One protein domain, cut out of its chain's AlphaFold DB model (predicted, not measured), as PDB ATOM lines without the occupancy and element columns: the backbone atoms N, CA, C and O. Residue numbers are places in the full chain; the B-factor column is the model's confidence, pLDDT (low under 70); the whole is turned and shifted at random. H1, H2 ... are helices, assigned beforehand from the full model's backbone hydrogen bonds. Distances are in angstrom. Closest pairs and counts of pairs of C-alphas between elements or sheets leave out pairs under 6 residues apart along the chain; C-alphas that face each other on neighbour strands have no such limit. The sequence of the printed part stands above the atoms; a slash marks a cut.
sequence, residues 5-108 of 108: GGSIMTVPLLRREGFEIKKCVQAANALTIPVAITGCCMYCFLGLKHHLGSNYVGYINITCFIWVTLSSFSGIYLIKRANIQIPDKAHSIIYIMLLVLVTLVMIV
ATOM      1  N   GLY A   5     155.131 139.291 108.492       50.75
ATOM      2  CA  GLY A   5     156.361 139.652 109.213       50.75
ATOM      3  C   GLY A   5     157.537 140.129 108.348       50.75
ATOM      4  O   GLY A   5     158.390 140.862 108.842       50.75
ATOM      5  N   GLY A   6     157.576 139.782 107.054       54.97
ATOM      6  CA  GLY A   6     158.702 140.117 106.169       54.97
ATOM      7  C   GLY A   6     158.944 141.625 106.055       54.97
ATOM      8  O   GLY A   6     160.037 142.104 106.344       54.97
ATOM      9  N   SER A   7     157.912 142.408 105.735       50.41
ATOM     10  CA  SER A   7     158.038 143.871 105.618       50.41
ATOM     11  C   SER A   7     158.224 144.578 106.967       50.41
ATOM     12  O   SER A   7     158.850 145.635 107.013       50.41
ATOM     13  N   ILE A   8     157.738 143.995 108.071       54.84
ATOM     14  CA  ILE A   8     157.910 144.551 109.427       54.84
ATOM     15  C   ILE A   8     159.358 144.382 109.914       54.84
ATOM     16  O   ILE A   8     159.866 145.230 110.636       54.84
ATOM     17  N   MET A   9     160.072 143.339 109.487       58.41
ATOM     18  CA  MET A   9     161.500 143.203 109.807       58.41
ATOM     19  C   MET A   9     162.414 143.903 108.797       58.41
ATOM     20  O   MET A   9     163.428 144.474 109.188       58.41
ATOM     21  N   THR A  10     162.055 143.921 107.511       56.03
ATOM     22  CA  THR A  10     162.959 144.414 106.453       56.03
ATOM     23  C   THR A  10     163.121 145.942 106.474       56.03
ATOM     24  O   THR A  10     164.206 146.460 106.213       56.03
ATOM     25  N   VAL A  11     162.074 146.686 106.842       52.38
ATOM     26  CA  VAL A  11     162.091 148.161 106.880       52.38
ATOM     27  C   VAL A  11     162.994 148.742 107.991       52.38
ATOM     28  O   VAL A  11     163.798 149.622 107.679       52.38
ATOM     29  N   PRO A  12     162.939 148.291 109.261       55.16
ATOM     30  CA  PRO A  12     163.836 148.795 110.303       55.16
ATOM     31  C   PRO A  12     165.285 148.332 110.104       55.16
ATOM     32  O   PRO A  12     166.205 149.071 110.453       55.16
ATOM     33  N   LEU A  13     165.496 147.157 109.500       55.47
ATOM     34  CA  LEU A  13     166.830 146.612 109.234       55.47
ATOM     35  C   LEU A  13     167.554 147.402 108.130       55.47
ATOM     36  O   LEU A  13     168.710 147.771 108.312       55.47
ATOM     37  N   LEU A  14     166.852 147.780 107.054       51.34
ATOM     38  CA  LEU A  14     167.403 148.648 106.004       51.34
ATOM     39  C   LEU A  14     167.577 150.114 106.447       51.34
ATOM     40  O   LEU A  14     168.466 150.806 105.954       51.34
ATOM     41  N   ARG A  15     166.779 150.599 107.411       54.72
ATOM     42  CA  ARG A  15     166.937 151.953 107.983       54.72
ATOM     43  C   ARG A  15     168.232 152.103 108.798       54.72
ATOM     44  O   ARG A  15     168.728 153.219 108.929       54.72
ATOM     45  N   ARG A  16     168.796 151.001 109.315       55.28
ATOM     46  CA  ARG A  16     170.085 150.996 110.038       55.28
ATOM     47  C   ARG A  16     171.294 151.277 109.134       55.28
ATOM     48  O   ARG A  16     172.314 151.711 109.650       55.28
ATOM     49  N   GLU A  17     171.155 151.094 107.821       54.25
ATOM     50  CA  GLU A  17     172.214 151.276 106.810       54.25
ATOM     51  C   GLU A  17     172.233 152.691 106.179       54.25
ATOM     52  O   GLU A  17     172.991 152.952 105.253       54.25
ATOM     53  N   GLY A  18     171.404 153.638 106.651       49.78
ATOM     54  CA  GLY A  18     171.470 155.047 106.219       49.78
ATOM     55  C   GLY A  18     170.833 155.374 104.857       49.78
ATOM     56  O   GLY A  18     170.965 156.497 104.373       49.78
ATOM     57  N   PHE A  19     170.110 154.435 104.241       48.75
ATOM     58  CA  PHE A  19     169.417 154.652 102.966       48.75
ATOM     59  C   PHE A  19     168.052 155.343 103.135       48.75
ATOM     60  O   PHE A  19     167.293 155.063 104.064       48.75
ATOM     61  N   GLU A  20     167.698 156.225 102.191       57.19
ATOM     62  CA  GLU A  20     166.394 156.900 102.147       57.19
ATOM     63  C   GLU A  20     165.224 155.895 102.149       57.19
ATOM     64  O   GLU A  20     165.125 155.012 101.289       57.19
ATOM     65  N   ILE A  21     164.281 156.086 103.079       55.34
ATOM     66  CA  ILE A  21     163.094 155.238 103.319       55.34
ATOM     67  C   ILE A  21     162.306 154.933 102.029       55.34
ATOM     68  O   ILE A  21     161.770 153.834 101.873       55.34
ATOM     69  N   LYS A  22     162.290 155.856 101.056       54.84
ATOM     70  CA  LYS A  22     161.611 155.676  99.759       54.84
ATOM     71  C   LYS A  22     162.133 154.487  98.947       54.84
ATOM     72  O   LYS A  22     161.323 153.795  98.333       54.84
ATOM     73  N   LYS A  23     163.446 154.228  98.937       52.81
ATOM     74  CA  LYS A  23     164.032 153.122  98.152       52.81
ATOM     75  C   LYS A  23     163.753 151.762  98.793       52.81
ATOM     76  O   LYS A  23     163.428 150.806  98.095       52.81
ATOM     77  N   CYS A  24     163.785 151.699 100.122       54.47
ATOM     78  CA  CYS A  24     163.520 150.470 100.870       54.47
ATOM     79  C   CYS A  24     162.054 150.024 100.748       54.47
ATOM     80  O   CYS A  24     161.778 148.842 100.552       54.47
ATOM     81  N   VAL A  25     161.108 150.971 100.788       57.59
ATOM     82  CA  VAL A  25     159.673 150.681 100.612       57.59
ATOM     83  C   VAL A  25     159.357 150.217  99.185       57.59
ATOM     84  O   VAL A  25     158.544 149.312  99.001       57.59
ATOM     85  N   GLN A  26     160.020 150.779  98.166       55.91
ATOM     86  CA  GLN A  26     159.853 150.318  96.782       55.91
ATOM     87  C   GLN A  26     160.353 148.882  96.581       55.91
ATOM     88  O   GLN A  26     159.660 148.087  95.949       55.91
ATOM     89  N   ALA A  27     161.504 148.531  97.160       58.41
ATOM     90  CA  ALA A  27     162.054 147.178  97.067       58.41
ATOM     91  C   ALA A  27     161.164 146.132  97.767       58.41
ATOM     92  O   ALA A  27     160.910 145.068  97.206       58.41
ATOM     93  N   ALA A  28     160.629 146.450  98.951       57.66
ATOM     94  CA  ALA A  28     159.722 145.555  99.673       57.66
ATOM     95  C   ALA A  28     158.413 145.304  98.900       57.66
ATOM     96  O   ALA A  28     157.961 144.165  98.800       57.66
ATOM     97  N   ASN A  29     157.838 146.346  98.288       61.19
ATOM     98  CA  ASN A  29     156.615 146.216  97.492       61.19
ATOM     99  C   ASN A  29     156.832 145.472  96.165       61.19
ATOM    100  O   ASN A  29     155.911 144.812  95.684       61.19
ATOM    101  N   ALA A  30     158.035 145.547  95.583       65.50
ATOM    102  CA  ALA A  30     158.368 144.805  94.368       65.50
ATOM    103  C   ALA A  30     158.322 143.286  94.596       65.50
ATOM    104  O   ALA A  30     157.925 142.544  93.699       65.50
ATOM    105  N   LEU A  31     158.656 142.826  95.807       64.31
ATOM    106  CA  LEU A  31     158.624 141.409  96.169       64.31
ATOM    107  C   LEU A  31     157.198 140.856  96.334       64.31
ATOM    108  O   LEU A  31     156.983 139.655  96.181       64.31
ATOM    109  N   THR A  32     156.208 141.710  96.604       70.69
ATOM    110  CA  THR A  32     154.812 141.286  96.789       70.69
ATOM    111  C   THR A  32     154.199 140.744  95.496       70.69
ATOM    112  O   THR A  32     153.389 139.821  95.545       70.69
ATOM    113  N   ILE A  33     154.604 141.274  94.335       77.81
ATOM    114  CA  ILE A  33     154.089 140.867  93.019       77.81
ATOM    115  C   ILE A  33     154.395 139.391  92.710       77.81
ATOM    116  O   ILE A  33     153.442 138.641  92.483       77.81
ATOM    117  N   PRO A  34     155.662 138.924  92.718       80.75
ATOM    118  CA  PRO A  34     155.959 137.524  92.434       80.75
ATOM    119  C   PRO A  34     155.300 136.590  93.452       80.75
ATOM    120  O   PRO A  34     154.697 135.600  93.052       80.75
ATOM    121  N   VAL A  35     155.313 136.942  94.742       79.31
ATOM    122  CA  VAL A  35     154.679 136.133  95.797       79.31
ATOM    123  C   VAL A  35     153.169 135.995  95.576       79.31
ATOM    124  O   VAL A  35     152.632 134.891  95.683       79.31
ATOM    125  N   ALA A  36     152.479 137.085  95.228       81.38
ATOM    126  CA  ALA A  36     151.045 137.064  94.956       81.38
ATOM    127  C   ALA A  36     150.704 136.201  93.732       81.38
ATOM    128  O   ALA A  36     149.755 135.418  93.784       81.38
ATOM    129  N   ILE A  37     151.496 136.294  92.657       84.62
ATOM    130  CA  ILE A  37     151.308 135.480  91.447       84.62
ATOM    131  C   ILE A  37     151.489 133.997  91.775       84.62
ATOM    132  O   ILE A  37     150.616 133.189  91.454       84.62
ATOM    133  N   THR A  38     152.581 133.629  92.451       85.19
ATOM    134  CA  THR A  38     152.841 132.227  92.806       85.19
ATOM    135  C   THR A  38     151.754 131.679  93.730       85.19
ATOM    136  O   THR A  38     151.270 130.571  93.508       85.19
ATOM    137  N   GLY A  39     151.307 132.468  94.714       82.19
ATOM    138  CA  GLY A  39     150.211 132.101  95.611       82.19
ATOM    139  C   GLY A  39     148.892 131.870  94.870       82.19
ATOM    140  O   GLY A  39     148.291 130.806  95.018       82.19
ATOM    141  N   CYS A  40     148.465 132.817  94.029       84.12
ATOM    142  CA  CYS A  40     147.247 132.673  93.226       84.12
ATOM    143  C   CYS A  40     147.311 131.448  92.304       84.12
ATOM    144  O   CYS A  40     146.368 130.658  92.283       84.12
ATOM    145  N   CYS A  41     148.426 131.241  91.594       84.06
ATOM    146  CA  CYS A  41     148.599 130.070  90.733       84.06
ATOM    147  C   CYS A  41     148.520 128.761  91.528       84.06
ATOM    148  O   CYS A  41     147.843 127.828  91.095       84.06
ATOM    149  N   MET A  42     149.154 128.701  92.704       85.06
ATOM    150  CA  MET A  42     149.120 127.528  93.577       85.06
ATOM    151  C   MET A  42     147.687 127.209  94.028       85.06
ATOM    152  O   MET A  42     147.254 126.066  93.903       85.06
ATOM    153  N   TYR A  43     146.927 128.206  94.498       80.88
ATOM    154  CA  TYR A  43     145.542 128.021  94.958       80.88
ATOM    155  C   TYR A  43     144.565 127.677  93.827       80.88
ATOM    156  O   TYR A  43     143.664 126.855  94.032       80.88
ATOM    157  N   CYS A  44     144.756 128.250  92.636       82.00
ATOM    158  CA  CYS A  44     144.039 127.827  91.434       82.00
ATOM    159  C   CYS A  44     144.328 126.350  91.139       82.00
ATOM    160  O   CYS A  44     143.394 125.565  91.000       82.00
ATOM    161  N   PHE A  45     145.606 125.955  91.101       81.94
ATOM    162  CA  PHE A  45     146.018 124.604  90.718       81.94
ATOM    163  C   PHE A  45     145.576 123.532  91.722       81.94
ATOM    164  O   PHE A  45     145.069 122.482  91.328       81.94
ATOM    165  N   LEU A  46     145.708 123.803  93.024       81.75
ATOM    166  CA  LEU A  46     145.295 122.875  94.083       81.75
ATOM    167  C   LEU A  46     143.779 122.633  94.093       81.75
ATOM    168  O   LEU A  46     143.332 121.535  94.421       81.75
ATOM    169  N   GLY A  47     142.993 123.653  93.749       73.62
ATOM    170  CA  GLY A  47     141.535 123.578  93.773       73.62
ATOM    171  C   GLY A  47     140.908 122.969  92.519       73.62
ATOM    172  O   GLY A  47     139.729 122.649  92.555       73.62
ATOM    173  N   LEU A  48     141.664 122.751  91.434       70.69
ATOM    174  CA  LEU A  48     141.149 122.145  90.190       70.69
ATOM    175  C   LEU A  48     140.536 120.752  90.399       70.69
ATOM    176  O   LEU A  48     139.686 120.331  89.621       70.69
ATOM    177  N   LYS A  49     140.970 120.028  91.438       66.94
ATOM    178  CA  LYS A  49     140.461 118.687  91.766       66.94
ATOM    179  C   LYS A  49     139.132 118.701  92.526       66.94
ATOM    180  O   LYS A  49     138.498 117.656  92.629       66.94
ATOM    181  N   HIS A  50     138.718 119.846  93.065       64.44
ATOM    182  CA  HIS A  50     137.460 119.984  93.790       64.44
ATOM    183  C   HIS A  50     136.489 120.863  92.990       64.44
ATOM    184  O   HIS A  50     136.756 122.028  92.709       64.44
ATOM    185  N   HIS A  51     135.321 120.322  92.650       61.34
ATOM    186  CA  HIS A  51     134.257 121.090  92.004       61.34
ATOM    187  C   HIS A  51     133.468 121.895  93.051       61.34
ATOM    188  O   HIS A  51     132.478 121.407  93.590       61.34
ATOM    189  N   LEU A  52     133.902 123.129  93.346       66.06
ATOM    190  CA  LEU A  52     133.228 124.043  94.294       66.06
ATOM    191  C   LEU A  52     132.098 124.901  93.668       66.06
ATOM    192  O   LEU A  52     131.471 125.696  94.364       66.06
ATOM    193  N   GLY A  53     131.785 124.726  92.378       73.44
ATOM    194  CA  GLY A  53     130.709 125.439  91.668       73.44
ATOM    195  C   GLY A  53     131.202 126.505  90.677       73.44
ATOM    196  O   GLY A  53     132.393 126.773  90.578       73.44
ATOM    197  N   SER A  54     130.272 127.117  89.928       71.88
ATOM    198  CA  SER A  54     130.563 127.979  88.756       71.88
ATOM    199  C   SER A  54     131.362 129.261  89.064       71.88
ATOM    200  O   SER A  54     132.087 129.767  88.217       71.88
ATOM    201  N   ASN A  55     131.272 129.781  90.294       77.75
ATOM    202  CA  ASN A  55     131.921 131.041  90.695       77.75
ATOM    203  C   ASN A  55     133.329 130.862  91.299       77.75
ATOM    204  O   ASN A  55     133.888 131.820  91.841       77.75
ATOM    205  N   TYR A  56     133.891 129.652  91.244       77.88
ATOM    206  CA  TYR A  56     135.193 129.325  91.822       77.88
ATOM    207  C   TYR A  56     136.201 128.935  90.740       77.88
ATOM    208  O   TYR A  56     135.928 128.080  89.900       77.88
ATOM    209  N   VAL A  57     137.399 129.524  90.796       77.56
ATOM    210  CA  VAL A  57     138.575 129.064  90.044       77.56
ATOM    211  C   VAL A  57     139.522 128.416  91.047       77.56
ATOM    212  O   VAL A  57     140.218 129.092  91.806       77.56
ATOM    213  N   GLY A  58     139.488 127.086  91.111       79.75
ATOM    214  CA  GLY A  58     140.119 126.344  92.197       79.75
ATOM    215  C   GLY A  58     139.530 126.732  93.559       79.75
ATOM    216  O   GLY A  58     138.316 126.698  93.741       79.75
ATOM    217  N   TYR A  59     140.375 127.131  94.513       76.88
ATOM    218  CA  TYR A  59     139.924 127.617  95.828       76.88
ATOM    219  C   TYR A  59     139.557 129.112  95.858       76.88
ATOM    220  O   TYR A  59     139.159 129.625  96.904       76.88
ATOM    221  N   ILE A  60     139.690 129.832  94.742       80.19
ATOM    222  CA  ILE A  60     139.462 131.279  94.697       80.19
ATOM    223  C   ILE A  60     138.027 131.563  94.250       80.19
ATOM    224  O   ILE A  60     137.638 131.250  93.126       80.19
ATOM    225  N   ASN A  61     137.248 132.202  95.124       83.25
ATOM    226  CA  ASN A  61     135.927 132.727  94.785       83.25
ATOM    227  C   ASN A  61     136.070 134.041  93.999       83.25
ATOM    228  O   ASN A  61     136.585 135.031  94.531       83.25
ATOM    229  N   ILE A  62     135.585 134.066  92.756       84.25
ATOM    230  CA  ILE A  62     135.698 135.224  91.856       84.25
ATOM    231  C   ILE A  62     134.964 136.443  92.432       84.25
ATOM    232  O   ILE A  62     135.471 137.563  92.373       84.25
ATOM    233  N   THR A  63     133.792 136.249  93.038       85.62
ATOM    234  CA  THR A  63     133.006 137.336  93.633       85.62
ATOM    235  C   THR A  63     133.759 137.988  94.789       85.62
ATOM    236  O   THR A  63     133.911 139.209  94.806       85.62
ATOM    237  N   CYS A  64     134.295 137.198  95.725       85.56
ATOM    238  CA  CYS A  64     135.116 137.736  96.815       85.56
ATOM    239  C   CYS A  64     136.371 138.434  96.285       85.56
ATOM    240  O   CYS A  64     136.719 139.509  96.772       85.56
ATOM    241  N   PHE A  65     137.023 137.860  95.271       85.94
ATOM    242  CA  PHE A  65     138.198 138.458  94.644       85.94
ATOM    243  C   PHE A  65     137.902 139.855  94.078       85.94
ATOM    244  O   PHE A  65     138.666 140.794  94.316       85.94
ATOM    245  N   ILE A  66     136.764 140.021  93.395       88.44
ATOM    246  CA  ILE A  66     136.317 141.314  92.862       88.44
ATOM    247  C   ILE A  66     136.108 142.319  94.000       88.44
ATOM    248  O   ILE A  66     136.689 143.405  93.967       88.44
ATOM    249  N   TRP A  67     135.343 141.953  95.033       91.06
ATOM    250  CA  TRP A  67     135.057 142.850  96.159       91.06
ATOM    251  C   TRP A  67     136.320 143.296  96.900       91.06
ATOM    252  O   TRP A  67     136.481 144.489  97.155       91.06
ATOM    253  N   VAL A  68     137.239 142.369  97.186       87.38
ATOM    254  CA  VAL A  68     138.512 142.675  97.862       87.38
ATOM    255  C   VAL A  68     139.404 143.568  96.998       87.38
ATOM    256  O   VAL A  68     140.065 144.478  97.507       87.38
ATOM    257  N   THR A  69     139.416 143.356  95.681       88.69
ATOM    258  CA  THR A  69     140.193 144.195  94.758       88.69
ATOM    259  C   THR A  69     139.640 145.620  94.722       88.69
ATOM    260  O   THR A  69     140.401 146.582  94.850       88.69
ATOM    261  N   LEU A  70     138.315 145.772  94.634       91.12
ATOM    262  CA  LEU A  70     137.629 147.067  94.674       91.12
ATOM    263  C   LEU A  70     137.849 147.808  96.000       91.12
ATOM    264  O   LEU A  70     138.160 149.005  95.997       91.12
ATOM    265  N   SER A  71     137.733 147.118  97.138       87.06
ATOM    266  CA  SER A  71     137.973 147.727  98.452       87.06
ATOM    267  C   SER A  71     139.432 148.158  98.622       87.06
ATOM    268  O   SER A  71     139.709 149.218  99.177       87.06
ATOM    269  N   SER A  72     140.378 147.379  98.092       84.81
ATOM    270  CA  SER A  72     141.804 147.717  98.140       84.81
ATOM    271  C   SER A  72     142.113 148.961  97.307       84.81
ATOM    272  O   SER A  72     142.783 149.880  97.782       84.81
ATOM    273  N   PHE A  73     141.586 149.034  96.081       88.69
ATOM    274  CA  PHE A  73     141.804 150.180  95.195       88.69
ATOM    275  C   PHE A  73     141.193 151.466  95.758       88.69
ATOM    276  O   PHE A  73     141.841 152.515  95.763       88.69
ATOM    277  N   SER A  74     139.963 151.380  96.268       86.06
ATOM    278  CA  SER A  74     139.284 152.518  96.894       86.06
ATOM    279  C   SER A  74     140.000 152.989  98.160       86.06
ATOM    280  O   SER A  74     140.184 154.193  98.320       86.06
ATOM    281  N   GLY A  75     140.494 152.074  99.001       82.50
ATOM    282  CA  GLY A  75     141.302 152.413 100.177       82.50
ATOM    283  C   GLY A  75     142.589 153.161  99.820       82.50
ATOM    284  O   GLY A  75     142.867 154.221 100.382       82.50
ATOM    285  N   ILE A  76     143.343 152.671  98.828       81.94
ATOM    286  CA  ILE A  76     144.565 153.340  98.343       81.94
ATOM    287  C   ILE A  76     144.233 154.725  97.783       81.94
ATOM    288  O   ILE A  76     144.928 155.700  98.076       81.94
ATOM    289  N   TYR A  77     143.168 154.824  96.987       83.62
ATOM    290  CA  TYR A  77     142.741 156.087  96.399       83.62
ATOM    291  C   TYR A  77     142.310 157.102  97.466       83.62
ATOM    292  O   TYR A  77     142.736 158.256  97.398       83.62
ATOM    293  N   LEU A  78     141.535 156.683  98.475       83.44
ATOM    294  CA  LEU A  78     141.130 157.537  99.595       83.44
ATOM    295  C   LEU A  78     142.344 158.079 100.349       83.44
ATOM    296  O   LEU A  78     142.432 159.285 100.565       83.44
ATOM    297  N   ILE A  79     143.292 157.209 100.706       76.50
ATOM    298  CA  ILE A  79     144.498 157.603 101.448       76.50
ATOM    299  C   ILE A  79     145.354 158.560 100.615       76.50
ATOM    300  O   ILE A  79     145.806 159.588 101.119       76.50
ATOM    301  N   LYS A  80     145.539 158.266  99.322       73.88
ATOM    302  CA  LYS A  80     146.300 159.130  98.411       73.88
ATOM    303  C   LYS A  80     145.633 160.496  98.239       73.88
ATOM    304  O   LYS A  80     146.325 161.510  98.205       73.88
ATOM    305  N   ARG A  81     144.300 160.535  98.152       77.19
ATOM    306  CA  ARG A  81     143.523 161.776  98.026       77.19
ATOM    307  C   ARG A  81     143.502 162.590  99.318       77.19
ATOM    308  O   ARG A  81     143.506 163.813  99.249       77.19
ATOM    309  N   ALA A  82     143.508 161.930 100.471       75.12
ATOM    310  CA  ALA A  82     143.496 162.586 101.773       75.12
ATOM    311  C   ALA A  82     144.779 163.388 102.068       75.12
ATOM    312  O   ALA A  82     144.794 164.133 103.041       75.12
ATOM    313  N   ASN A  83     145.830 163.260 101.236       55.62
ATOM    314  CA  ASN A  83     147.093 164.007 101.315       55.62
ATOM    315  C   ASN A  83     147.612 164.132 102.757       55.62
ATOM    316  O   ASN A  83     148.017 165.205 103.206       55.62
ATOM    317  N   ILE A  84     147.520 163.026 103.501       59.84
ATOM    318  CA  ILE A  84     147.880 162.969 104.914       59.84
ATOM    319  C   ILE A  84     149.401 163.085 104.972       59.84
ATOM    320  O   ILE A  84     150.128 162.109 104.784       59.84
ATOM    321  N   GLN A  85     149.888 164.303 105.189       57.75
ATOM    322  CA  GLN A  85     151.294 164.560 105.462       57.75
ATOM    323  C   GLN A  85     151.575 164.105 106.888       57.75
ATOM    324  O   GLN A  85     151.394 164.852 107.846       57.75
ATOM    325  N   ILE A  86     151.957 162.840 107.038       58.91
ATOM    326  CA  ILE A  86     152.352 162.293 108.332       58.91
ATOM    327  C   ILE A  86     153.767 162.816 108.619       58.91
ATOM    328  O   ILE A  86     154.691 162.450 107.891       58.91
ATOM    329  N   PRO A  87     153.976 163.663 109.644       63.44
ATOM    330  CA  PRO A  87     155.316 164.111 110.001       63.44
ATOM    331  C   PRO A  87     156.179 162.899 110.381       63.44
ATOM    332  O   PRO A  87     155.722 162.017 111.111       63.44
ATOM    333  N   ASP A  88     157.435 162.856 109.925       57.38
ATOM    334  CA  ASP A  88     158.348 161.705 110.086       57.38
ATOM    335  C   ASP A  88     158.455 161.180 111.534       57.38
ATOM    336  O   ASP A  88     158.621 159.977 111.769       57.38
ATOM    337  N   LYS A  89     158.299 162.065 112.529       64.50
ATOM    338  CA  LYS A  89     158.273 161.697 113.955       64.50
ATOM    339  C   LYS A  89     157.055 160.845 114.328       64.50
ATOM    340  O   LYS A  89     157.202 159.878 115.072       64.50
ATOM    341  N   ALA A  90     155.874 161.163 113.797       64.06
ATOM    342  CA  ALA A  90     154.649 160.412 114.068       64.06
ATOM    343  C   ALA A  90     154.706 159.008 113.450       64.06
ATOM    344  O   ALA A  90     154.334 158.035 114.104       64.06
ATOM    345  N   HIS A  91     155.265 158.879 112.241       64.25
ATOM    346  CA  HIS A  91     155.448 157.578 111.591       64.25
ATOM    347  C   HIS A  91     156.305 156.619 112.427       64.25
ATOM    348  O   HIS A  91     155.951 155.452 112.581       64.25
ATOM    349  N   SER A  92     157.409 157.110 112.999       62.22
ATOM    350  CA  SER A  92     158.300 156.286 113.825       62.22
ATOM    351  C   SER A  92     157.637 155.831 115.126       62.22
ATOM    352  O   SER A  92     157.810 154.680 115.519       62.22
ATOM    353  N   ILE A  93     156.870 156.706 115.785       73.75
ATOM    354  CA  ILE A  93     156.201 156.384 117.056       73.75
ATOM    355  C   ILE A  93     155.092 155.356 116.826       73.75
ATOM    356  O   ILE A  93     155.045 154.343 117.521       73.75
ATOM    357  N   ILE A  94     154.247 155.574 115.815       75.12
ATOM    358  CA  ILE A  94     153.157 154.652 115.462       75.12
ATOM    359  C   ILE A  94     153.721 153.281 115.078       75.12
ATOM    360  O   ILE A  94     153.190 152.255 115.492       75.12
ATOM    361  N   TYR A  95     154.825 153.254 114.328       69.38
ATOM    362  CA  TYR A  95     155.467 152.008 113.924       69.38
ATOM    363  C   TYR A  95     156.015 151.208 115.113       69.38
ATOM    364  O   TYR A  95     155.795 150.001 115.197       69.38
ATOM    365  N   ILE A  96     156.686 151.875 116.058       73.38
ATOM    366  CA  ILE A  96     157.188 151.233 117.281       73.38
ATOM    367  C   ILE A  96     156.022 150.733 118.139       73.38
ATOM    368  O   ILE A  96     156.059 149.601 118.614       73.38
ATOM    369  N   MET A  97     154.968 151.539 118.295       80.75
ATOM    370  CA  MET A  97     153.776 151.157 119.055       80.75
ATOM    371  C   MET A  97     153.102 149.914 118.456       80.75
ATOM    372  O   MET A  97     152.754 148.990 119.190       80.75
ATOM    373  N   LEU A  98     152.980 149.859 117.125       76.38
ATOM    374  CA  LEU A  98     152.459 148.698 116.404       76.38
ATOM    375  C   LEU A  98     153.327 147.451 116.645       76.38
ATOM    376  O   LEU A  98     152.793 146.382 116.929       76.38
ATOM    377  N   LEU A  99     154.655 147.586 116.575       72.69
ATOM    378  CA  LEU A  99     155.598 146.490 116.828       72.69
ATOM    379  C   LEU A  99     155.468 145.928 118.248       72.69
ATOM    380  O   LEU A  99     155.396 144.711 118.422       72.69
ATOM    381  N   VAL A 100     155.395 146.799 119.257       81.81
ATOM    382  CA  VAL A 100     155.212 146.394 120.661       81.81
ATOM    383  C   VAL A 100     153.877 145.680 120.847       81.81
ATOM    384  O   VAL A 100     153.833 144.618 121.464       81.81
ATOM    385  N   LEU A 101     152.802 146.218 120.269       81.81
ATOM    386  CA  LEU A 101     151.471 145.623 120.357       81.81
ATOM    387  C   LEU A 101     151.426 144.228 119.720       81.81
ATOM    388  O   LEU A 101     150.926 143.298 120.345       81.81
ATOM    389  N   VAL A 102     151.989 144.055 118.519       76.06
ATOM    390  CA  VAL A 102     152.077 142.735 117.869       76.06
ATOM    391  C   VAL A 102     152.882 141.762 118.727       76.06
ATOM    392  O   VAL A 102     152.473 140.618 118.893       76.06
ATOM    393  N   THR A 103     153.991 142.222 119.308       76.88
ATOM    394  CA  THR A 103     154.829 141.390 120.181       76.88
ATOM    395  C   THR A 103     154.054 140.935 121.417       76.88
ATOM    396  O   THR A 103     154.093 139.757 121.752       76.88
ATOM    397  N   LEU A 104     153.296 141.830 122.056       86.88
ATOM    398  CA  LEU A 104     152.435 141.485 123.191       86.88
ATOM    399  C   LEU A 104     151.357 140.469 122.805       86.88
ATOM    400  O   LEU A 104     151.193 139.479 123.504       86.88
ATOM    401  N   VAL A 105     150.668 140.676 121.679       85.06
ATOM    402  CA  VAL A 105     149.632 139.748 121.191       85.06
ATOM    403  C   VAL A 105     150.204 138.368 120.858       85.06
ATOM    404  O   VAL A 105     149.490 137.386 120.972       85.06
ATOM    405  N   MET A 106     151.468 138.271 120.434       76.56
ATOM    406  CA  MET A 106     152.109 136.972 120.186       76.56
ATOM    407  C   MET A 106     152.593 136.269 121.462       76.56
ATOM    408  O   MET A 106     152.853 135.069 121.414       76.56
ATOM    409  N   ILE A 107     152.779 137.009 122.559       82.44
ATOM    410  CA  ILE A 107     153.217 136.466 123.855       82.44
ATOM    411  C   ILE A 107     152.023 135.997 124.701       82.44
ATOM    412  O   ILE A 107     152.184 135.073 125.497       82.44
ATOM    413  N   VAL A 108     150.861 136.641 124.547       75.12
ATOM    414  CA  VAL A 108     149.588 136.274 125.197       75.12
ATOM    415  C   VAL A 108     148.915 135.128 124.450       75.12
ATOM    416  O   VAL A 108     148.457 134.190 125.138       75.12
TER     417      VAL A 108
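Overview. This is residues 5 to 108 of the 108 residues of the protein "Probable membrane transporter protein" of Paraphotobacterium marinum (UniProt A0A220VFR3). A loose, open frame of four helices, in which the short H1 folds back along the first part of the long H2 as a helical hairpin, while H3 runs back the other way at a distance from H2. H4 slants off near H1, and residues 65 to 91 and 100 to 108 stick out free. The 104 printed residues hold four named helices, H1 to H4 in chain order, and no named strand; the class is all helix. The whole is loose, with a radius of gyration of the C-alphas of 18.4 A, and only just elongated, spanning 51 by 34 by 31 A.

Along the chain. H1, residues 5 to 15, begins with C-alpha 5 at (156.361, 139.652, 109.213) and is 16.3 A long. H2, residues 21 to 47, is 39.5 A long. H3, residues 62 to 81, is 28.4 A long. H4, residues 88 to 107, is 29.2 A long and ends with C-alpha 107 at (153.217, 136.466, 123.855).

Arrangement. H1 touches H2, a hairpin at a shallow tilt of 19 degrees, opposite ways; H2 does so with residues 21 to 28 alone, and the closest C-alphas, of Ser 7 and Ala 28, are 6.4 A apart. H1 and H4 are close but not clearly touching: their closest C-alphas, of Ile 8 and Leu 99, are 8.0 A apart. H3 is apart from H1, H2 and H4, and H2 is apart from H4. Every O i to N i+4 pair is within hydrogen-bond range in H3 and H4, against 6 of 7 in H1 and 20 of 23 in H2.

Size, cuts and confidence. The C-alphas farthest apart, of Gly 18 and Gly 53, are 52.4 A apart. The printed part has no cut. The link from H2 to H3, residues 48 to 61, is long. Mean pLDDT of the printed part is 71.6, with residues 5 to 31, 49 to 52, 83 to 92 and 95 under 70.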